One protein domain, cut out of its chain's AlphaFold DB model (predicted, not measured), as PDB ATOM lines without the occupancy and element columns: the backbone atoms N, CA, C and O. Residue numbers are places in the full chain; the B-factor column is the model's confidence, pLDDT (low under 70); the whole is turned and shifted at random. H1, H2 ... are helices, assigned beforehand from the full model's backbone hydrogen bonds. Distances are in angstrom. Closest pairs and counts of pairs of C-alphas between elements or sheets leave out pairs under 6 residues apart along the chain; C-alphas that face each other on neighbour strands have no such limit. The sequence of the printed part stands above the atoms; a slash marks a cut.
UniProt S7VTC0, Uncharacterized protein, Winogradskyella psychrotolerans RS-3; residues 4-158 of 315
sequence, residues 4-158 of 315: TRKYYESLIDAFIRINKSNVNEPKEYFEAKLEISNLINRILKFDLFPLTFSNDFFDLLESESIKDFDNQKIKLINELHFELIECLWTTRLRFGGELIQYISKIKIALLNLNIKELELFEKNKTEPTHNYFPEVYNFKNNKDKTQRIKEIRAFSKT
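What this domain is: This is residues 4 to 158 of the 315 residues of an uncharacterized protein of Winogradskyella psychrotolerans RS-3 (UniProt S7VTC0). Four helices, H2, H1, H5 and H7, stand side by side in a row, and the longest helix, H4, packs lengthwise on H1 and H5, the two in the middle of that row, at shallow tilts of 25 and 9 degrees. The short helices H3 and H6 pack on H4 at steep angles, and a long link, residues 125 to 141, leads from H6 to H7 at one end of the row. The printed part has 155 residues with seven named helices, H1 to H7 in chain order, and no named strand; the class is all helix. It is compact, with a radius of gyration of the C-alphas of 15.1 A and spans of 39 by 37 by 24 A.

How they stand to each other: H1, residues 4 to 20, forms a helical hairpin with H2, residues 26 to 45: they touch at Ala 14 and Ala 32, the closest C-alphas 5.2 A apart, opposite ways at a shallow tilt of 23 degrees. H3, residues 55 to 62, touches residues 33 to 37 of H2 at a steep tilt of 54 degrees, closest at the C-alphas of Lys 33 and Leu 61, 5.7 A. H4, residues 69 to 90, is the hub, touching four helices. Its closest C-alphas to H3 are those of Leu 76 and Phe 57, 6.2 A, and to H1 those of Leu 80 and Phe 15, 7.1 A. H5, residues 97 to 110, forms a helical hairpin with H4, closest at the C-alphas of Ile 103 and Ile 85, 7.3 A, at a shallow tilt of 9 degrees. H1, H4 and H5 make an up and down bundle, each running against the one before it. H5 touches H1 with residues 105 to 110 alone, the C-alphas of Ala 109 and Ile 16 being 5.0 A apart. H6, residues 115 to 124, touches H4 at a steep tilt of 62 degrees, closest at the C-alphas of Phe 121 and Ile 74, 5.8 A. H7, residues 142 to 155, touches H5 opposite ways at 12 degrees, a shallow tilt, with the C-alphas of Ile 152 and Ser 104 6.0 A apart. H7 is apart from H1, H2, H3 and H4. Every O i to N i+4 pair is within hydrogen-bond range in H1, H2, H3, H5, H6 and H7; in H4, 17 of 18 are.

Where its parts are: H1 begins at C-alpha 4 (-19.244, -0.670, -19.933) and is 24.6 A long. H2 measures 28.5 A. H4 begins at C-alpha 69 (-25.716, 14.009, 6.445) and measures 31.3 A. H5 measures 20.3 A, and H7, 20.1 A, ends at C-alpha 155 (-4.088, 19.225, -17.677).

The domain as a whole: The C-alphas farthest apart, Phe 46 and Lys 140, are 44.1 A apart. The printed part has no cut, and the link H6 to H7, 17 residues, is long. Mean pLDDT of the printed part is 90.3; residues 93 to 97 and residue 132 are under 70.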
ATOM      1  N   THR A   4     -20.155  -1.061 -21.021       88.94
ATOM      2  CA  THR A   4     -19.244  -0.670 -19.933       88.94
ATOM      3  C   THR A   4     -19.075   0.848 -19.844       88.94
ATOM      4  O   THR A   4     -19.181   1.403 -18.753       88.94
ATOM      5  N   ARG A   5     -18.899   1.551 -20.980       89.25
ATOM      6  CA  ARG A   5     -18.726   3.021 -20.994       89.25
ATOM      7  C   ARG A   5     -19.964   3.726 -20.503       89.25
ATOM      8  O   ARG A   5     -19.858   4.602 -19.655       89.25
ATOM      9  N   LYS A   6     -21.126   3.295 -20.991       92.69
ATOM     10  CA  LYS A   6     -22.418   3.819 -20.559       92.69
ATOM     11  C   LYS A   6     -22.556   3.747 -19.036       92.69
ATOM     12  O   LYS A   6     -22.810   4.767 -18.410       92.69
ATOM     13  N   TYR A   7     -22.366   2.564 -18.451       94.50
ATOM     14  CA  TYR A   7     -22.536   2.364 -17.009       94.50
ATOM     15  C   TYR A   7     -21.519   3.138 -16.176       94.50
ATOM     16  O   TYR A   7     -21.883   3.760 -15.182       94.50
ATOM     17  N   TYR A   8     -20.259   3.138 -16.601       94.12
ATOM     18  CA  TYR A   8     -19.203   3.871 -15.918       94.12
ATOM     19  C   TYR A   8     -19.430   5.391 -15.956       94.12
ATOM     20  O   TYR A   8     -19.315   6.066 -14.934       94.12
ATOM     21  N   GLU A   9     -19.827   5.942 -17.107       94.69
ATOM     22  CA  GLU A   9     -20.162   7.363 -17.228       94.69
ATOM     23  C   GLU A   9     -21.374   7.744 -16.375       94.69
ATOM     24  O   GLU A   9     -21.323   8.770 -15.694       94.69
ATOM     25  N   SER A  10     -22.411   6.901 -16.336       96.75
ATOM     26  CA  SER A  10     -23.572   7.107 -15.464       96.75
ATOM     27  C   SER A  10     -23.205   7.071 -13.976       96.75
ATOM     28  O   SER A  10     -23.676   7.922 -13.222       96.75
ATOM     29  N   LEU A  11     -22.313   6.167 -13.547       96.69
ATOM     30  CA  LEU A  11     -21.805   6.161 -12.169       96.69
ATOM     31  C   LEU A  11     -21.062   7.459 -11.836       96.69
ATOM     32  O   LEU A  11     -21.288   8.032 -10.770       96.69
ATOM     33  N   ILE A  12     -20.221   7.967 -12.745       96.62
ATOM     34  CA  ILE A  12     -19.546   9.257 -12.543       96.62
ATOM     35  C   ILE A  12     -20.565  10.401 -12.445       96.62
ATOM     36  O   ILE A  12     -20.401  11.303 -11.622       96.62
ATOM     37  N   ASP A  13     -21.605  10.403 -13.274       97.12
ATOM     38  CA  ASP A  13     -22.610  11.466 -13.261       97.12
ATOM     39  C   ASP A  13     -23.443  11.450 -11.966       97.12
ATOM     40  O   ASP A  13     -23.729  12.507 -11.394       97.12
ATOM     41  N   ALA A  14     -23.778  10.269 -11.444       96.88
ATOM     42  CA  ALA A  14     -24.395  10.130 -10.126       96.88
ATOM     43  C   ALA A  14     -23.439  10.533  -8.987       96.88
ATOM     44  O   ALA A  14     -23.830  11.282  -8.090       96.88
ATOM     45  N   PHE A  15     -22.161  10.157  -9.072       97.44
ATOM     46  CA  PHE A  15     -21.121  10.599  -8.142       97.44
ATOM     47  C   PHE A  15     -20.999  12.129  -8.103       97.44
ATOM     48  O   PHE A  15     -20.967  12.725  -7.025       97.44
ATOM     49  N   ILE A  16     -21.000  12.800  -9.260       97.19
ATOM     50  CA  ILE A  16     -20.983  14.269  -9.346       97.19
ATOM     51  C   ILE A  16     -22.181  14.883  -8.617       97.19
ATOM     52  O   ILE A  16     -22.011  15.884  -7.916       97.19
ATOM     53  N   ARG A  17     -23.380  14.311  -8.779       96.25
ATOM     54  CA  ARG A  17     -24.595  14.798  -8.110       96.25
ATOM     55  C   ARG A  17     -24.525  14.628  -6.598       96.25
ATOM     56  O   ARG A  17     -24.758  15.607  -5.894       96.25
ATOM     57  N   ILE A  18     -24.079  13.469  -6.098       95.88
ATOM     58  CA  ILE A  18     -23.846  13.287  -4.655       95.88
ATOM     59  C   ILE A  18     -22.873  14.347  -4.133       95.88
ATOM     60  O   ILE A  18     -23.185  15.019  -3.154       95.88
ATOM     61  N   ASN A  19     -21.738  14.569  -4.801       95.75
ATOM     62  CA  ASN A  19     -20.751  15.559  -4.355       95.75
ATOM     63  C   ASN A  19     -21.323  16.989  -4.280       95.75
ATOM     64  O   ASN A  19     -20.963  17.744  -3.377       95.75
ATOM     65  N   LYS A  20     -22.228  17.359  -5.195       95.06
ATOM     66  CA  LYS A  20     -22.896  18.674  -5.220       95.06
ATOM     67  C   LYS A  20     -24.070  18.800  -4.250       95.06
ATOM     68  O   LYS A  20     -24.447  19.923  -3.924       95.06
ATOM     69  N   SER A  21     -24.657  17.682  -3.831       93.88
ATOM     70  CA  SER A  21     -25.813  17.685  -2.936       93.88
ATOM     71  C   SER A  21     -25.486  18.352  -1.599       93.88
ATOM     72  O   SER A  21     -24.343  18.334  -1.138       93.88
ATOM     73  N   ASN A  22     -26.489  18.959  -0.976       88.38
ATOM     74  CA  ASN A  22     -26.347  19.637   0.305       88.38
ATOM     75  C   ASN A  22     -27.530  19.278   1.211       88.38
ATOM     76  O   ASN A  22     -28.603  18.927   0.724       88.38
ATOM     77  N   VAL A  23     -27.339  19.392   2.526       88.75
ATOM     78  CA  VAL A  23     -28.348  18.993   3.522       88.75
ATOM     79  C   VAL A  23     -29.676  19.755   3.393       88.75
ATOM     80  O   VAL A  23     -30.718  19.235   3.779       88.75
ATOM     81  N   ASN A  24     -29.657  20.966   2.826       87.19
ATOM     82  CA  ASN A  24     -30.861  21.779   2.635       87.19
ATOM     83  C   ASN A  24     -31.678  21.331   1.409       87.19
ATOM     84  O   ASN A  24     -32.862  21.642   1.317       87.19
ATOM     85  N   GLU A  25     -31.068  20.576   0.492       85.50
ATOM     86  CA  GLU A  25     -31.682  20.041  -0.727       85.50
ATOM     87  C   GLU A  25     -31.447  18.518  -0.825       85.50
ATOM     88  O   GLU A  25     -30.797  18.029  -1.756       85.50
ATOM     89  N   PRO A  26     -31.985  17.722   0.121       87.50
ATOM     90  CA  PRO A  26     -31.675  16.295   0.228       87.50
ATOM     91  C   PRO A  26     -32.281  15.455  -0.906       87.50
ATOM     92  O   PRO A  26     -31.883  14.311  -1.103       87.50
ATOM     93  N   LYS A  27     -33.232  16.006  -1.670       91.56
ATOM     94  CA  LYS A  27     -33.880  15.310  -2.788       91.56
ATOM     95  C   LYS A  27     -32.858  14.803  -3.812       91.56
ATOM     96  O   LYS A  27     -32.880  13.625  -4.148       91.56
ATOM     97  N   GLU A  28     -31.934  15.663  -4.237       91.31
ATOM     98  CA  GLU A  28     -30.890  15.314  -5.211       91.31
ATOM     99  C   GLU A  28     -29.975  14.195  -4.683       91.31
ATOM    100  O   GLU A  28     -29.565  13.307  -5.428       91.31
ATOM    101  N   TYR A  29     -29.681  14.209  -3.378       94.50
ATOM    102  CA  TYR A  29     -28.888  13.170  -2.720       94.50
ATOM    103  C   TYR A  29     -29.585  11.806  -2.788       94.50
ATOM    104  O   TYR A  29     -28.967  10.823  -3.197       94.50
ATOM    105  N   PHE A  30     -30.875  11.740  -2.447       94.88
ATOM    106  CA  PHE A  30     -31.638  10.490  -2.495       94.88
ATOM    107  C   PHE A  30     -31.873   9.985  -3.921       94.88
ATOM    108  O   PHE A  30     -31.740   8.787  -4.168       94.88
ATOM    109  N   GLU A  31     -32.157  10.875  -4.876       95.12
ATOM    110  CA  GLU A  31     -32.295  10.501  -6.289       95.12
ATOM    111  C   GLU A  31     -30.983   9.927  -6.843       95.12
ATOM    112  O   GLU A  31     -30.990   8.881  -7.494       95.12
ATOM    113  N   ALA A  32     -29.843  10.550  -6.525       95.69
ATOM    114  CA  ALA A  32     -28.537  10.037  -6.925       95.69
ATOM    115  C   ALA A  32     -28.212   8.685  -6.266       95.69
ATOM    116  O   ALA A  32     -27.689   7.798  -6.941       95.69
ATOM    117  N   LYS A  33     -28.558   8.484  -4.984       96.62
ATOM    118  CA  LYS A  33     -28.401   7.189  -4.293       96.62
ATOM    119  C   LYS A  33     -29.208   6.076  -4.951       96.62
ATOM    120  O   LYS A  33     -28.666   5.003  -5.209       96.62
ATOM    121  N   LEU A  34     -30.478   6.339  -5.261       95.62
ATOM    122  CA  LEU A  34     -31.340   5.376  -5.946       95.62
ATOM    123  C   LEU A  34     -30.767   5.002  -7.316       95.62
ATOM    124  O   LEU A  34     -30.756   3.831  -7.697       95.62
ATOM    125  N   GLU A  35     -30.258   5.983  -8.059       97.00
ATOM    126  CA  GLU A  35     -29.625   5.720  -9.345       97.00
ATOM    127  C   GLU A  35     -28.351   4.881  -9.206       97.00
ATOM    128  O   GLU A  35     -28.184   3.916  -9.949       97.00
ATOM    129  N   ILE A  36     -27.494   5.185  -8.229       97.38
ATOM    130  CA  ILE A  36     -26.292   4.392  -7.934       97.38
ATOM    131  C   ILE A  36     -26.666   2.952  -7.588       97.38
ATOM    132  O   ILE A  36     -26.062   2.035  -8.137       97.38
ATOM    133  N   SER A  37     -27.695   2.744  -6.762       96.81
ATOM    134  CA  SER A  37     -28.201   1.405  -6.430       96.81
ATOM    135  C   SER A  37     -28.606   0.636  -7.682       96.81
ATOM    136  O   SER A  37     -28.121  -0.467  -7.937       96.81
ATOM    137  N   ASN A  38     -29.414   1.257  -8.540       96.50
ATOM    138  CA  ASN A  38     -29.857   0.644  -9.788       96.50
ATOM    139  C   ASN A  38     -28.692   0.336 -10.742       96.50
ATOM    140  O   ASN A  38     -28.685  -0.720 -11.380       96.50
ATOM    141  N   LEU A  39     -27.711   1.235 -10.847       97.38
ATOM    142  CA  LEU A  39     -26.528   1.045 -11.686       97.38
ATOM    143  C   LEU A  39     -25.662  -0.105 -11.169       97.38
ATOM    144  O   LEU A  39     -25.366  -1.015 -11.941       97.38
ATOM    145  N   ILE A  40     -25.305  -0.102  -9.881       96.69
ATOM    146  CA  ILE A  40     -24.473  -1.141  -9.255       96.69
ATOM    147  C   ILE A  40     -25.150  -2.505  -9.372       96.69
ATOM    148  O   ILE A  40     -24.522  -3.456  -9.831       96.69
ATOM    149  N   ASN A  41     -26.448  -2.591  -9.070       95.38
ATOM    150  CA  ASN A  41     -27.199  -3.839  -9.186       95.38
ATOM    151  C   ASN A  41     -27.165  -4.402 -10.609       95.38
ATOM    152  O   ASN A  41     -27.028  -5.611 -10.791       95.38
ATOM    153  N   ARG A  42     -27.253  -3.549 -11.638       96.25
ATOM    154  CA  ARG A  42     -27.135  -3.997 -13.034       96.25
ATOM    155  C   ARG A  42     -25.707  -4.397 -13.394       96.25
ATOM    156  O   ARG A  42     -25.539  -5.423 -14.046       96.25
ATOM    157  N   ILE A  43     -24.700  -3.638 -12.959       94.94
ATOM    158  CA  ILE A  43     -23.284  -3.958 -13.200       94.94
ATOM    159  C   ILE A  43     -22.931  -5.321 -12.605       94.94
ATOM    160  O   ILE A  43     -22.370  -6.152 -13.314       94.94
ATOM    161  N   LEU A  44     -23.317  -5.567 -11.350       93.31
ATOM    162  CA  LEU A  44     -23.077  -6.830 -10.653       93.31
ATOM    163  C   LEU A  44     -23.875  -7.980 -11.271       93.31
ATOM    164  O   LEU A  44     -23.321  -9.046 -11.526       93.31
ATOM    165  N   LYS A  45     -25.164  -7.765 -11.571       93.56
ATOM    166  CA  LYS A  45     -26.030  -8.790 -12.173       93.56
ATOM    167  C   LYS A  45     -25.482  -9.322 -13.495       93.56
ATOM    168  O   LYS A  45     -25.628 -10.509 -13.774       93.56
ATOM    169  N   PHE A  46     -24.925  -8.442 -14.321       93.62
ATOM    170  CA  PHE A  46     -24.416  -8.791 -15.643       93.62
ATOM    171  C   PHE A  46     -22.895  -8.947 -15.687       93.62
ATOM    172  O   PHE A  46     -22.363  -9.137 -16.775       93.62
ATOM    173  N   ASP A  47     -22.204  -8.874 -14.546       91.38
ATOM    174  CA  ASP A  47     -20.742  -8.945 -14.450       91.38
ATOM    175  C   ASP A  47     -20.031  -8.044 -15.481       91.38
ATOM    176  O   ASP A  47     -19.222  -8.493 -16.293       91.38
ATOM    177  N   LEU A  48     -20.404  -6.757 -15.518       91.06
ATOM    178  CA  LEU A  48     -19.902  -5.819 -16.534       91.06
ATOM    179  C   LEU A  48     -18.505  -5.276 -16.218       91.06
ATOM    180  O   LEU A  48     -17.793  -4.877 -17.136       91.06
ATOM    181  N   PHE A  49     -18.149  -5.173 -14.938       89.94
ATOM    182  CA  PHE A  49     -16.820  -4.838 -14.418       89.94
ATOM    183  C   PHE A  49     -16.809  -5.059 -12.897       89.94
ATOM    184  O   PHE A  49     -17.873  -5.008 -12.274       89.94
ATOM    185  N   PRO A  50     -15.634  -5.316 -12.293       88.38
ATOM    186  CA  PRO A  50     -15.557  -5.642 -10.878       88.38
ATOM    187  C   PRO A  50     -15.871  -4.412 -10.022       88.38
ATOM    188  O   PRO A  50     -15.445  -3.302 -10.341       88.38
ATOM    189  N   LEU A  51     -16.611  -4.646  -8.939       91.38
ATOM    190  CA  LEU A  51     -16.937  -3.671  -7.903       91.38
ATOM    191  C   LEU A  51     -16.806  -4.351  -6.537       91.38
ATOM    192  O   LEU A  51     -17.279  -5.477  -6.372       91.38
ATOM    193  N   THR A  52     -16.182  -3.680  -5.571       90.88
ATOM    194  CA  THR A  52     -15.846  -4.240  -4.246       90.88
ATOM    195  C   THR A  52     -16.353  -3.396  -3.069       90.88
ATOM    196  O   THR A  52     -15.677  -3.259  -2.051       90.88
ATOM    197  N   PHE A  53     -17.575  -2.870  -3.186       93.62
ATOM    198  CA  PHE A  53     -18.241  -2.108  -2.123       93.62
ATOM    199  C   PHE A  53     -18.434  -2.913  -0.832       93.62
ATOM    200  O   PHE A  53     -18.701  -4.119  -0.863       93.62
ATOM    201  N   SER A  54     -18.354  -2.225   0.307       94.25
ATOM    202  CA  SER A  54     -18.623  -2.806   1.623       94.25
ATOM    203  C   SER A  54     -20.128  -2.991   1.884       94.25
ATOM    204  O   SER A  54     -20.972  -2.385   1.226       94.25
ATOM    205  N   ASN A  55     -20.495  -3.797   2.886       93.94
ATOM    206  CA  ASN A  55     -21.898  -3.889   3.320       93.94
ATOM    207  C   ASN A  55     -22.410  -2.541   3.859       93.94
ATOM    208  O   ASN A  55     -23.522  -2.137   3.532       93.94
ATOM    209  N   ASP A  56     -21.568  -1.810   4.599       93.31
ATOM    210  CA  ASP A  56     -21.894  -0.480   5.126       93.31
ATOM    211  C   ASP A  56     -22.252   0.505   4.000       93.31
ATOM    212  O   ASP A  56     -23.095   1.386   4.182       93.31
ATOM    213  N   PHE A  57     -21.637   0.364   2.820       95.19
ATOM    214  CA  PHE A  57     -21.987   1.156   1.646       95.19
ATOM    215  C   PHE A  57     -23.414   0.888   1.176       95.19
ATOM    216  O   PHE A  57     -24.157   1.841   0.934       95.19
ATOM    217  N   PHE A  58     -23.810  -0.381   1.063       95.12
ATOM    218  CA  PHE A  58     -25.169  -0.751   0.663       95.12
ATOM    219  C   PHE A  58     -26.201  -0.287   1.696       95.12
ATOM    220  O   PHE A  58     -27.196   0.332   1.316       95.12
ATOM    221  N   ASP A  59     -25.912  -0.446   2.989       94.44
ATOM    222  CA  ASP A  59     -26.770   0.051   4.071       94.44
ATOM    223  C   ASP A  59     -26.960   1.577   3.984       94.44
ATOM    224  O   ASP A  59     -28.069   2.109   4.112       94.44
ATOM    225  N   LEU A  60     -25.877   2.315   3.715       94.19
ATOM    226  CA  LEU A  60     -25.939   3.758   3.502       94.19
ATOM    227  C   LEU A  60     -26.726   4.118   2.246       94.19
ATOM    228  O   LEU A  60     -27.434   5.123   2.259       94.19
ATOM    229  N   LEU A  61     -26.611   3.336   1.176       94.25
ATOM    230  CA  LEU A  61     -27.297   3.558  -0.093       94.25
ATOM    231  C   LEU A  61     -28.820   3.416   0.042       94.25
ATOM    232  O   LEU A  61     -29.557   4.208  -0.544       94.25
ATOM    233  N   GLU A  62     -29.276   2.463   0.852       92.62
ATOM    234  CA  GLU A  62     -30.695   2.178   1.099       92.62
ATOM    235  C   GLU A  62     -31.307   3.053   2.203       92.62
ATOM    236  O   GLU A  62     -32.517   3.267   2.233       92.62
ATOM    237  N   SER A  63     -30.484   3.613   3.095       91.56
ATOM    238  CA  SER A  63     -30.954   4.463   4.193       91.56
ATOM    239  C   SER A  63     -31.723   5.701   3.710       91.56
ATOM    240  O   SER A  63     -31.221   6.510   2.930       91.56
ATOM    241  N   GLU A  64     -32.911   5.933   4.262       90.25
ATOM    242  CA  GLU A  64     -33.692   7.164   4.046       90.25
ATOM    243  C   GLU A  64     -33.368   8.262   5.078       90.25
ATOM    244  O   GLU A  64     -33.957   9.345   5.083       90.25
ATOM    245  N   SER A  65     -32.429   8.004   5.995       88.62
ATOM    246  CA  SER A  65     -32.097   8.943   7.063       88.62
ATOM    247  C   SER A  65     -31.191  10.074   6.578       88.62
ATOM    248  O   SER A  65     -30.177   9.828   5.939       88.62
ATOM    249  N   ILE A  66     -31.490  11.310   6.989       86.12
ATOM    250  CA  ILE A  66     -30.600  12.479   6.827       86.12
ATOM    251  C   ILE A  66     -29.814  12.822   8.102       86.12
ATOM    252  O   ILE A  66     -29.183  13.878   8.187       86.12
ATOM    253  N   LYS A  67     -29.881  11.974   9.138       87.12
ATOM    254  CA  LYS A  67     -29.115  12.197  10.369       87.12
ATOM    255  C   LYS A  67     -27.627  12.085  10.055       87.12
ATOM    256  O   LYS A  67     -27.206  11.069   9.519       87.12
ATOM    257  N   ASP A  68     -26.847  13.092  10.438       89.69
ATOM    258  CA  ASP A  68     -25.402  13.122  10.180       89.69
ATOM    259  C   ASP A  68     -25.056  13.100   8.673       89.69
ATOM    260  O   ASP A  68     -24.200  12.348   8.206       89.69
ATOM    261  N   PHE A  69     -25.787  13.924   7.907       92.19
ATOM    262  CA  PHE A  69     -25.716  14.009   6.445       92.19
ATOM    263  C   PHE A  69     -24.280  14.085   5.913       92.19
ATOM    264  O   PHE A  69     -23.926  13.302   5.035       92.19
ATOM    265  N   ASP A  70     -23.450  14.978   6.459       92.06
ATOM    266  CA  ASP A  70     -22.079  15.180   5.978       92.06
ATOM    267  C   ASP A  70     -21.246  13.895   6.119       92.06
ATOM    268  O   ASP A  70     -20.596  13.475   5.162       92.06
ATOM    269  N   ASN A  71     -21.313  13.202   7.262       93.00
ATOM    270  CA  ASN A  71     -20.580  11.947   7.453       93.00
ATOM    271  C   ASN A  71     -21.096  10.831   6.538       93.00
ATOM    272  O   ASN A  71     -20.288  10.112   5.949       93.00
ATOM    273  N   GLN A  72     -22.416  10.680   6.393       93.88
ATOM    274  CA  GLN A  72     -22.987   9.676   5.490       93.88
ATOM    275  C   GLN A  72     -22.581   9.928   4.035       93.88
ATOM    276  O   GLN A  72     -22.119   9.017   3.345       93.88
ATOM    277  N   LYS A  73     -22.697  11.185   3.593       94.94
ATOM    278  CA  LYS A  73     -22.296  11.632   2.263       94.94
ATOM    279  C   LYS A  73     -20.818  11.344   2.018       94.94
ATOM    280  O   LYS A  73     -20.486  10.769   0.983       94.94
ATOM    281  N   ILE A  74     -19.931  11.690   2.955       95.75
ATOM    282  CA  ILE A  74     -18.493  11.440   2.799       95.75
ATOM    283  C   ILE A  74     -18.166   9.943   2.756       95.75
ATOM    284  O   ILE A  74     -17.339   9.550   1.937       95.75
ATOM    285  N   LYS A  75     -18.824   9.096   3.559       94.69
ATOM    286  CA  LYS A  75     -18.629   7.636   3.492       94.69
ATOM    287  C   LYS A  75     -18.997   7.071   2.117       94.69
ATOM    288  O   LYS A  75     -18.183   6.376   1.517       94.69
ATOM    289  N   LEU A  76     -20.167   7.442   1.586       95.19
ATOM    290  CA  LEU A  76     -20.591   7.039   0.238       95.19
ATOM    291  C   LEU A  76     -19.620   7.538  -0.841       95.19
ATOM    292  O   LEU A  76     -19.233   6.781  -1.729       95.19
ATOM    293  N   ILE A  77     -19.212   8.809  -0.766       95.62
ATOM    294  CA  ILE A  77     -18.266   9.408  -1.716       95.62
ATOM    295  C   ILE A  77     -16.916   8.697  -1.673       95.62
ATOM    296  O   ILE A  77     -16.317   8.517  -2.726       95.62
ATOM    297  N   ASN A  78     -16.432   8.305  -0.495       94.94
ATOM    298  CA  ASN A  78     -15.142   7.643  -0.352       94.94
ATOM    299  C   ASN A  78     -15.109   6.290  -1.072       94.94
ATOM    300  O   ASN A  78     -14.226   6.061  -1.896       94.94
ATOM    301  N   GLU A  79     -16.102   5.432  -0.835       95.12
ATOM    302  CA  GLU A  79     -16.162   4.133  -1.516       95.12
ATOM    303  C   GLU A  79     -16.429   4.280  -3.018       95.12
ATOM    304  O   GLU A  79     -15.769   3.630  -3.823       95.12
ATOM    305  N   LEU A  80     -17.306   5.204  -3.436       95.81
ATOM    306  CA  LEU A  80     -17.498   5.490  -4.864       95.81
ATOM    307  C   LEU A  80     -16.222   6.004  -5.524       95.81
ATOM    308  O   LEU A  80     -15.908   5.606  -6.641       95.81
ATOM    309  N   HIS A  81     -15.488   6.899  -4.863       94.75
ATOM    310  CA  HIS A  81     -14.217   7.399  -5.369       94.75
ATOM    311  C   HIS A  81     -13.213   6.257  -5.543       94.75
ATOM    312  O   HIS A  81     -12.590   6.164  -6.601       94.75
ATOM    313  N   PHE A  82     -13.093   5.385  -4.538       93.38
ATOM    314  CA  PHE A  82     -12.240   4.204  -4.600       93.38
ATOM    315  C   PHE A  82     -12.590   3.329  -5.809       93.38
ATOM    316  O   PHE A  82     -11.745   3.118  -6.678       93.38
ATOM    317  N   GLU A  83     -13.852   2.915  -5.926       93.44
ATOM    318  CA  GLU A  83     -14.312   2.022  -6.993       93.44
ATOM    319  C   GLU A  83     -14.213   2.655  -8.384       93.44
ATOM    320  O   GLU A  83     -13.837   1.989  -9.346       93.44
ATOM    321  N   LEU A  84     -14.490   3.955  -8.522       93.50
ATOM    322  CA  LEU A  84     -14.338   4.651  -9.801       93.50
ATOM    323  C   LEU A  84     -12.874   4.669 -10.262       93.50
ATOM    324  O   LEU A  84     -12.608   4.471 -11.447       93.50
ATOM    325  N   ILE A  85     -11.922   4.877  -9.349       91.12
ATOM    326  CA  ILE A  85     -10.492   4.862  -9.685       91.12
ATOM    327  C   ILE A  85      -9.998   3.434  -9.954       91.12
ATOM    328  O   ILE A  85      -9.319   3.220 -10.959       91.12
ATOM    329  N   GLU A  86     -10.367   2.451  -9.132       89.00
ATOM    330  CA  GLU A  86     -10.001   1.044  -9.360       89.00
ATOM    331  C   GLU A  86     -10.615   0.488 -10.653       89.00
ATOM    332  O   GLU A  86      -9.969  -0.259 -11.394       89.00
ATOM    333  N   CYS A  87     -11.835   0.903 -11.000       89.19
ATOM    334  CA  CYS A  87     -12.468   0.530 -12.258       89.19
ATOM    335  C   CYS A  87     -11.647   1.003 -13.465       89.19
ATOM    336  O   CYS A  87     -11.446   0.229 -14.400       89.19
ATOM    337  N   LEU A  88     -11.074   2.215 -13.451       87.62
ATOM    338  CA  LEU A  88     -10.189   2.686 -14.534       87.62
ATOM    339  C   LEU A  88      -8.963   1.794 -14.747       87.62
ATOM    340  O   LEU A  88      -8.430   1.749 -15.856       87.62
ATOM    341  N   TRP A  89      -8.516   1.103 -13.701       79.50
ATOM    342  CA  TRP A  89      -7.399   0.173 -13.773       79.50
ATOM    343  C   TRP A  89      -7.801  -1.210 -14.296       79.50
ATOM    344  O   TRP A  89      -7.109  -1.800 -15.131       79.50
ATOM    345  N   THR A  90      -8.923  -1.737 -13.809       76.62
ATOM    346  CA  THR A  90      -9.432  -3.062 -14.200       76.62
ATOM    347  C   THR A  90     -10.072  -3.057 -15.589       76.62
ATOM    348  O   THR A  90     -10.145  -4.095 -16.256       76.62
ATOM    349  N   THR A  91     -10.479  -1.886 -16.066       78.31
ATOM    350  CA  THR A  91     -10.920  -1.646 -17.438       78.31
ATOM    351  C   THR A  91      -9.753  -1.279 -18.347       78.31
ATOM    352  O   THR A  91      -8.670  -0.859 -17.942       78.31
ATOM    353  N   ARG A  92      -9.951  -1.462 -19.647       72.75
ATOM    354  CA  ARG A  92      -8.898  -1.295 -20.648       72.75
ATOM    355  C   ARG A  92      -8.890   0.100 -21.272       72.75
ATOM    356  O   ARG A  92      -8.660   0.234 -22.467       72.75
ATOM    357  N   LEU A  93      -9.029   1.148 -20.450       69.31
ATOM    358  CA  LEU A  93      -8.632   2.525 -20.804       69.31
ATOM    359  C   LEU A  93      -7.103   2.638 -20.780       69.31
ATOM    360  O   LEU A  93      -6.507   3.297 -19.929       69.31
ATOM    361  N   ARG A  94      -6.418   1.931 -21.680       57.69
ATOM    362  CA  ARG A  94      -4.956   1.862 -21.624       57.69
ATOM    363  C   ARG A  94      -4.331   3.099 -22.256       57.69
ATOM    364  O   ARG A  94      -4.294   3.226 -23.475       57.69
ATOM    365  N   PHE A  95      -3.848   3.980 -21.375       52.59
ATOM    366  CA  PHE A  95      -2.938   5.105 -21.609       52.59
ATOM    367  C   PHE A  95      -3.257   5.938 -22.859       52.59
ATOM    368  O   PHE A  95      -2.725   5.739 -23.948       52.59
ATOM    369  N   GLY A  96      -4.114   6.936 -22.659       60.75
ATOM    370  CA  GLY A  96      -4.468   7.942 -23.652       60.75
ATOM    371  C   GLY A  96      -5.125   9.154 -22.993       60.75
ATOM    372  O   GLY A  96      -5.276   9.198 -21.770       60.75
ATOM    373  N   GLY A  97      -5.543  10.140 -23.791       68.88
ATOM    374  CA  GLY A  97      -6.213  11.331 -23.267       68.88
ATOM    375  C   GLY A  97      -7.507  11.035 -22.501       68.88
ATOM    376  O   GLY A  97      -7.813  11.762 -21.563       68.88
ATOM    377  N   GLU A  98      -8.226   9.954 -22.825       82.44
ATOM    378  CA  GLU A  98      -9.484   9.592 -22.152       82.44
ATOM    379  C   GLU A  98      -9.288   9.188 -20.683       82.44
ATOM    380  O   GLU A  98     -10.043   9.642 -19.827       82.44
ATOM    381  N   LEU A  99      -8.244   8.413 -20.355       85.38
ATOM    382  CA  LEU A  99      -7.942   8.052 -18.962       85.38
ATOM    383  C   LEU A  99      -7.726   9.312 -18.113       85.38
ATOM    384  O   LEU A  99      -8.331   9.469 -17.055       85.38
ATOM    385  N   ILE A 100      -6.908  10.243 -18.617       85.94
ATOM    386  CA  ILE A 100      -6.653  11.524 -17.948       85.94
ATOM    387  C   ILE A 100      -7.960  12.312 -17.803       85.94
ATOM    388  O   ILE A 100      -8.216  12.872 -16.741       85.94
ATOM    389  N   GLN A 101      -8.815  12.328 -18.829       88.69
ATOM    390  CA  GLN A 101     -10.111  13.006 -18.771       88.69
ATOM    391  C   GLN A 101     -11.030  12.427 -17.689       88.69
ATOM    392  O   GLN A 101     -11.619  13.211 -16.944       88.69
ATOM    393  N   TYR A 102     -11.132  11.100 -17.550       91.12
ATOM    394  CA  TYR A 102     -11.949  10.481 -16.502       91.12
ATOM    395  C   TYR A 102     -11.384  10.734 -15.104       91.12
ATOM    396  O   TYR A 102     -12.134  11.163 -14.227       91.12
ATOM    397  N   ILE A 103     -10.068  10.580 -14.911       90.31
ATOM    398  CA  ILE A 103      -9.410  10.908 -13.636       90.31
ATOM    399  C   ILE A 103      -9.665  12.377 -13.281       90.31
ATOM    400  O   ILE A 103     -10.095  12.692 -12.175       90.31
ATOM    401  N   SER A 104      -9.480  13.298 -14.229       91.25
ATOM    402  CA  SER A 104      -9.781  14.716 -14.026       91.25
ATOM    403  C   SER A 104     -11.258  14.970 -13.711       91.25
ATOM    404  O   SER A 104     -11.546  15.806 -12.856       91.25
ATOM    405  N   LYS A 105     -12.197  14.264 -14.358       94.00
ATOM    406  CA  LYS A 105     -13.643  14.388 -14.100       94.00
ATOM    407  C   LYS A 105     -13.978  13.977 -12.662       94.00
ATOM    408  O   LYS A 105     -14.667  14.733 -11.982       94.00
ATOM    409  N   ILE A 106     -13.431  12.857 -12.185       94.69
ATOM    410  CA  ILE A 106     -13.602  12.367 -10.804       94.69
ATOM    411  C   ILE A 106     -13.009  13.357  -9.796       94.69
ATOM    412  O   ILE A 106     -13.682  13.763  -8.851       94.69
ATOM    413  N   LYS A 107     -11.783  13.833 -10.032       93.00
ATOM    414  CA  LYS A 107     -11.124  14.810  -9.153       93.00
ATOM    415  C   LYS A 107     -11.895  16.121  -9.056       93.00
ATOM    416  O   LYS A 107     -12.083  16.661  -7.973       93.00
ATOM    417  N   ILE A 108     -12.377  16.643 -10.184       94.88
ATOM    418  CA  ILE A 108     -13.206  17.857 -10.196       94.88
ATOM    419  C   ILE A 108     -14.538  17.612  -9.479       94.88
ATOM    420  O   ILE A 108     -15.045  18.529  -8.836       94.88
ATOM    421  N   ALA A 109     -15.101  16.404  -9.577       95.94
ATOM    422  CA  ALA A 109     -16.321  16.047  -8.867       95.94
ATOM    423  C   ALA A 109     -16.137  16.150  -7.347       95.94
ATOM    424  O   ALA A 109     -16.958  16.810  -6.711       95.94
ATOM    425  N   LEU A 110     -15.035  15.614  -6.805       94.75
ATOM    426  CA  LEU A 110     -14.666  15.758  -5.390       94.75
ATOM    427  C   LEU A 110     -14.538  17.224  -4.967       94.75
ATOM    428  O   LEU A 110     -15.028  17.621  -3.916       94.75
ATOM    429  N   LEU A 111     -13.963  18.080  -5.816       95.25
ATOM    430  CA  LEU A 111     -13.811  19.511  -5.519       95.25
ATOM    431  C   LEU A 111     -15.140  20.299  -5.484       95.25
ATOM    432  O   LEU A 111     -15.127  21.495  -5.160       95.25
ATOM    433  N   ASN A 112     -16.287  19.672  -5.776       94.75
ATOM    434  CA  ASN A 112     -17.597  20.272  -5.495       94.75
ATOM    435  C   ASN A 112     -17.909  20.316  -3.992       94.75
ATOM    436  O   ASN A 112     -18.673  21.186  -3.581       94.75
ATOM    437  N   LEU A 113     -17.275  19.464  -3.183       94.69
ATOM    438  CA  LEU A 113     -17.372  19.503  -1.726       94.69
ATOM    439  C   LEU A 113     -16.872  20.839  -1.164       94.69
ATOM    440  O   LEU A 113     -15.961  21.485  -1.706       94.69
ATOM    441  N   ASN A 114     -17.481  21.286  -0.070       93.31
ATOM    442  CA  ASN A 114     -17.005  22.442   0.679       93.31
ATOM    443  C   ASN A 114     -15.718  22.099   1.461       93.31
ATOM    444  O   ASN A 114     -15.318  20.944   1.549       93.31
ATOM    445  N   ILE A 115     -15.034  23.107   2.008       93.19
ATOM    446  CA  ILE A 115     -13.722  22.908   2.656       93.19
ATOM    447  C   ILE A 115     -13.811  21.934   3.842       93.19
ATOM    448  O   ILE A 115     -12.963  21.058   3.957       93.19
ATOM    449  N   LYS A 116     -14.861  22.022   4.670       92.31
ATOM    450  CA  LYS A 116     -15.044  21.125   5.824       92.31
ATOM    451  C   LYS A 116     -15.322  19.686   5.389       92.31
ATOM    452  O   LYS A 116     -14.800  18.747   5.977       92.31
ATOM    453  N   GLU A 117     -16.128  19.515   4.344       94.62
ATOM    454  CA  GLU A 117     -16.390  18.205   3.741       94.62
ATOM    455  C   GLU A 117     -15.112  17.588   3.151       94.62
ATOM    456  O   GLU A 117     -14.889  16.392   3.306       94.62
ATOM    457  N   LEU A 118     -14.250  18.391   2.515       95.06
ATOM    458  CA  LEU A 118     -12.958  17.932   1.994       95.06
ATOM    459  C   LEU A 118     -11.989  17.529   3.112       95.06
ATOM    460  O   LEU A 118     -11.321  16.508   2.989       95.06
ATOM    461  N   GLU A 119     -11.942  18.277   4.215       93.19
ATOM    462  CA  GLU A 119     -11.159  17.903   5.402       93.19
ATOM    463  C   GLU A 119     -11.627  16.560   5.983       93.19
ATOM    464  O   GLU A 119     -10.811  15.701   6.328       93.19
ATOM    465  N   LEU A 120     -12.945  16.354   6.057       93.81
ATOM    466  CA  LEU A 120     -13.537  15.098   6.508       93.81
ATOM    467  C   LEU A 120     -13.254  13.946   5.533       93.81
ATOM    468  O   LEU A 120     -12.936  12.840   5.972       93.81
ATOM    469  N   PHE A 121     -13.335  14.203   4.225       94.69
ATOM    470  CA  PHE A 121     -12.957  13.246   3.188       94.69
ATOM    471  C   PHE A 121     -11.497  12.822   3.341       94.69
ATOM    472  O   PHE A 121     -11.229  11.634   3.458       94.69
ATOM    473  N   GLU A 122     -10.559  13.767   3.434       92.69
ATOM    474  CA  GLU A 122      -9.127  13.476   3.594       92.69
ATOM    475  C   GLU A 122      -8.812  12.670   4.857       92.69
ATOM    476  O   GLU A 122      -7.901  11.846   4.851       92.69
ATOM    477  N   LYS A 123      -9.575  12.866   5.937       91.62
ATOM    478  CA  LYS A 123      -9.418  12.082   7.168       91.62
ATOM    479  C   LYS A 123      -9.865  10.627   7.007       91.62
ATOM    480  O   LYS A 123      -9.295   9.744   7.644       91.62
ATOM    481  N   ASN A 124     -10.901  10.397   6.204       88.25
ATOM    482  CA  ASN A 124     -11.553   9.096   6.078       88.25
ATOM    483  C   ASN A 124     -11.164   8.347   4.798       88.25
ATOM    484  O   ASN A 124     -11.575   7.199   4.645       88.25
ATOM    485  N   LYS A 125     -10.440   8.991   3.873       88.94
ATOM    486  CA  LYS A 125     -10.228   8.452   2.533       88.94
ATOM    487  C   LYS A 125      -9.500   7.116   2.568       88.94
ATOM    488  O   LYS A 125      -8.513   6.936   3.280       88.94
ATOM    489  N   THR A 126      -9.974   6.210   1.729       86.94
ATOM    490  CA  THR A 126      -9.273   4.973   1.413       86.94
ATOM    491  C   THR A 126      -8.532   5.205   0.107       86.94
ATOM    492  O   THR A 126      -9.145   5.546  -0.905       86.94
ATOM    493  N   GLU A 127      -7.206   5.075   0.125       84.69
ATOM    494  CA  GLU A 127      -6.416   5.258  -1.090       84.69
ATOM    495  C   GLU A 127      -6.635   4.075  -2.047       84.69
ATOM    496  O   GLU A 127      -6.461   2.923  -1.634       84.69
ATOM    497  N   PRO A 128      -7.001   4.332  -3.319       83.56
ATOM    498  CA  PRO A 128      -7.033   3.297  -4.342       83.56
ATOM    499  C   PRO A 128      -5.650   2.660  -4.498       83.56
ATOM    500  O   PRO A 128      -4.626   3.349  -4.478       83.56
ATOM    501  N   THR A 129      -5.621   1.348  -4.715       82.75
ATOM    502  CA  THR A 129      -4.388   0.588  -4.966       82.75
ATOM    503  C   THR A 129      -3.677   1.101  -6.221       82.75
ATOM    504  O   THR A 129      -2.448   1.175  -6.257       82.75
ATOM    505  N   HIS A 130      -4.437   1.503  -7.243       78.38
ATOM    506  CA  HIS A 130      -3.918   1.888  -8.559       78.38
ATOM    507  C   HIS A 130      -4.122   3.379  -8.866       78.38
ATOM    508  O   HIS A 130      -4.501   3.772  -9.974       78.38
ATOM    509  N   ASN A 131      -3.849   4.246  -7.887       76.69
ATOM    510  CA  ASN A 131      -3.978   5.691  -8.052       76.69
ATOM    511  C   ASN A 131      -2.770   6.310  -8.788       76.69
ATOM    512  O   ASN A 131      -1.756   6.655  -8.186       76.69
ATOM    513  N   TYR A 132      -2.895   6.503 -10.105       66.81
ATOM    514  CA  TYR A 132      -1.848   7.106 -10.948       66.81
ATOM    515  C   TYR A 132      -1.532   8.571 -10.644       66.81
ATOM    516  O   TYR A 132      -0.466   9.065 -11.012       66.81
ATOM    517  N   PHE A 133      -2.468   9.283 -10.019       72.38
ATOM    518  CA  PHE A 133      -2.329  10.702  -9.725       72.38
ATOM    519  C   PHE A 133      -2.856  10.970  -8.315       72.38
ATOM    520  O   PHE A 133      -3.913  11.597  -8.187       72.38
ATOM    521  N   PRO A 134      -2.145  10.518  -7.267       77.81
ATOM    522  CA  PRO A 134      -2.557  10.777  -5.897       77.81
ATOM    523  C   PRO A 134      -2.655  12.281  -5.662       77.81
ATOM    524  O   PRO A 134      -1.890  13.080  -6.212       77.81
ATOM    525  N   GLU A 135      -3.654  12.678  -4.885       76.94
ATOM    526  CA  GLU A 135      -3.933  14.077  -4.611       76.94
ATOM    527  C   GLU A 135      -4.357  14.251  -3.160       76.94
ATOM    528  O   GLU A 135      -4.979  13.373  -2.565       76.94
ATOM    529  N   VAL A 136      -3.970  15.390  -2.595       83.56
ATOM    530  CA  VAL A 136      -4.335  15.791  -1.241       83.56
ATOM    531  C   VAL A 136      -5.262  16.990  -1.360       83.56
ATOM    532  O   VAL A 136      -4.877  18.035  -1.889       83.56
ATOM    533  N   TYR A 137      -6.483  16.843  -0.866       85.00
ATOM    534  CA  TYR A 137      -7.518  17.867  -0.907       85.00
ATOM    535  C   TYR A 137      -7.501  18.747   0.347       85.00
ATOM    536  O   TYR A 137      -8.455  18.779   1.117       85.00
ATOM    537  N   ASN A 138      -6.418  19.504   0.534       86.62
ATOM    538  CA  ASN A 138      -6.306  20.482   1.617       86.62
ATOM    539  C   ASN A 138      -6.232  21.910   1.051       86.62
ATOM    540  O   ASN A 138      -5.268  22.271   0.373       86.62
ATOM    541  N   PHE A 139      -7.254  22.724   1.325       91.50
ATOM    542  CA  PHE A 139      -7.380  24.080   0.787       91.50
ATOM    543  C   PHE A 139      -7.637  25.090   1.900       91.50
ATOM    544  O   PHE A 139      -8.572  24.939   2.680       91.50
ATOM    545  N   LYS A 140      -6.872  26.189   1.916       88.94
ATOM    546  CA  LYS A 140      -7.055  27.262   2.910       88.94
ATOM    547  C   LYS A 140      -8.337  28.059   2.678       88.94
ATOM    548  O   LYS A 140      -8.890  28.636   3.609       88.94
ATOM    549  N   ASN A 141      -8.765  28.176   1.423       91.88
ATOM    550  CA  ASN A 141      -9.931  28.957   1.026       91.88
ATOM    551  C   ASN A 141     -10.476  28.495  -0.344       91.88
ATOM    552  O   ASN A 141      -9.847  27.734  -1.082       91.88
ATOM    553  N   ASN A 142     -11.652  29.009  -0.716       92.31
ATOM    554  CA  ASN A 142     -12.313  28.665  -1.980       92.31
ATOM    555  C   ASN A 142     -11.579  29.170  -3.236       92.31
ATOM    556  O   ASN A 142     -11.779  28.613  -4.319       92.31
ATOM    557  N   LYS A 143     -10.740  30.208  -3.126       94.06
ATOM    558  CA  LYS A 143      -9.948  30.718  -4.254       94.06
ATOM    559  C   LYS A 143      -8.880  29.699  -4.650       94.06
ATOM    560  O   LYS A 143      -8.766  29.402  -5.837       94.06
ATOM    561  N   ASP A 144      -8.200  29.107  -3.669       93.56
ATOM    562  CA  ASP A 144      -7.204  28.048  -3.882       93.56
ATOM    563  C   ASP A 144      -7.854  26.821  -4.540       93.56
ATOM    564  O   ASP A 144      -7.386  26.338  -5.571       93.56
ATOM    565  N   LYS A 145      -9.016  26.392  -4.024       94.31
ATOM    566  CA  LYS A 145      -9.814  25.305  -4.617       94.31
ATOM    567  C   LYS A 145     -10.192  25.593  -6.075       94.31
ATOM    568  O   LYS A 145     -10.040  24.748  -6.954       94.31
ATOM    569  N   THR A 146     -10.665  26.807  -6.353       94.50
ATOM    570  CA  THR A 146     -11.064  27.225  -7.707       94.50
ATOM    571  C   THR A 146      -9.877  27.246  -8.666       94.50
ATOM    572  O   THR A 146     -10.008  26.837  -9.822       94.50
ATOM    573  N   GLN A 147      -8.717  27.713  -8.204       94.75
ATOM    574  CA  GLN A 147      -7.489  27.691  -8.989       94.75
ATOM    575  C   GLN A 147      -7.080  26.253  -9.321       94.75
ATOM    576  O   GLN A 147      -6.803  25.950 -10.482       94.75
ATOM    577  N   ARG A 148      -7.176  25.342  -8.349       94.38
ATOM    578  CA  ARG A 148      -6.880  23.927  -8.565       94.38
ATOM    579  C   ARG A 148      -7.790  23.272  -9.606       94.38
ATOM    580  O   ARG A 148      -7.313  22.557 -10.483       94.38
ATOM    581  N   ILE A 149      -9.090  23.576  -9.587       94.56
ATOM    582  CA  ILE A 149     -10.029  23.116 -10.628       94.56
ATOM    583  C   ILE A 149      -9.567  23.568 -12.022       94.56
ATOM    584  O   ILE A 149      -9.648  22.795 -12.980       94.56
ATOM    585  N   LYS A 150      -9.082  24.811 -12.165       95.19
ATOM    586  CA  LYS A 150      -8.581  25.321 -13.454       95.19
ATOM    587  C   LYS A 150      -7.346  24.556 -13.924       95.19
ATOM    588  O   LYS A 150      -7.279  24.221 -15.103       95.19
ATOM    589  N   GLU A 151      -6.421  24.249 -13.021       93.50
ATOM    590  CA  GLU A 151      -5.220  23.460 -13.324       93.50
ATOM    591  C   GLU A 151      -5.573  22.051 -13.803       93.50
ATOM    592  O   GLU A 151      -5.101  21.627 -14.858       93.50
ATOM    593  N   ILE A 152      -6.467  21.355 -13.092       92.56
ATOM    594  CA  ILE A 152      -6.907  20.004 -13.472       92.56
ATOM    595  C   ILE A 152      -7.579  20.028 -14.852       92.56
ATOM    596  O   ILE A 152      -7.284  19.185 -15.696       92.56
ATOM    597  N   ARG A 153      -8.437  21.022 -15.127       92.38
ATOM    598  CA  ARG A 153      -9.078  21.194 -16.447       92.38
ATOM    599  C   ARG A 153      -8.091  21.529 -17.562       92.38
ATOM    600  O   ARG A 153      -8.356  21.208 -18.718       92.38
ATOM    601  N   ALA A 154      -7.011  22.242 -17.257       91.38
ATOM    602  CA  ALA A 154      -5.971  22.532 -18.234       91.38
ATOM    603  C   ALA A 154      -5.187  21.254 -18.560       91.38
ATOM    604  O   ALA A 154      -5.047  20.914 -19.731       91.38
ATOM    605  N   PHE A 155      -4.783  20.503 -17.532       87.81
ATOM    606  CA  PHE A 155      -4.088  19.225 -17.677       87.81
ATOM    607  C   PHE A 155      -4.927  18.176 -18.423       87.81
ATOM    608  O   PHE A 155      -4.429  17.484 -19.305       87.81
ATOM    609  N   SER A 156      -6.238  18.103 -18.176       87.19
ATOM    610  CA  SER A 156      -7.106  17.140 -18.867       87.19
ATOM    611  C   SER A 156      -7.184  17.352 -20.385       87.19
ATOM    612  O   SER A 156      -7.571  16.446 -21.124       87.19
ATOM    613  N   LYS A 157      -6.835  18.552 -20.866       85.88
ATOM    614  CA  LYS A 157      -6.817  18.903 -22.293       85.88
ATOM    615  C   LYS A 157      -5.491  18.577 -22.980       85.88
ATOM    616  O   LYS A 157      -5.458  18.597 -24.207       85.88
ATOM    617  N   THR A 158      -4.425  18.291 -22.231       80.56
ATOM    618  CA  THR A 158      -3.097  17.997 -22.800       80.56
ATOM    619  C   THR A 158      -2.911  16.528 -23.166       80.56
ATOM    620  O   THR A 158      -1.889  16.171 -23.745       80.56
TER     621      THR A 158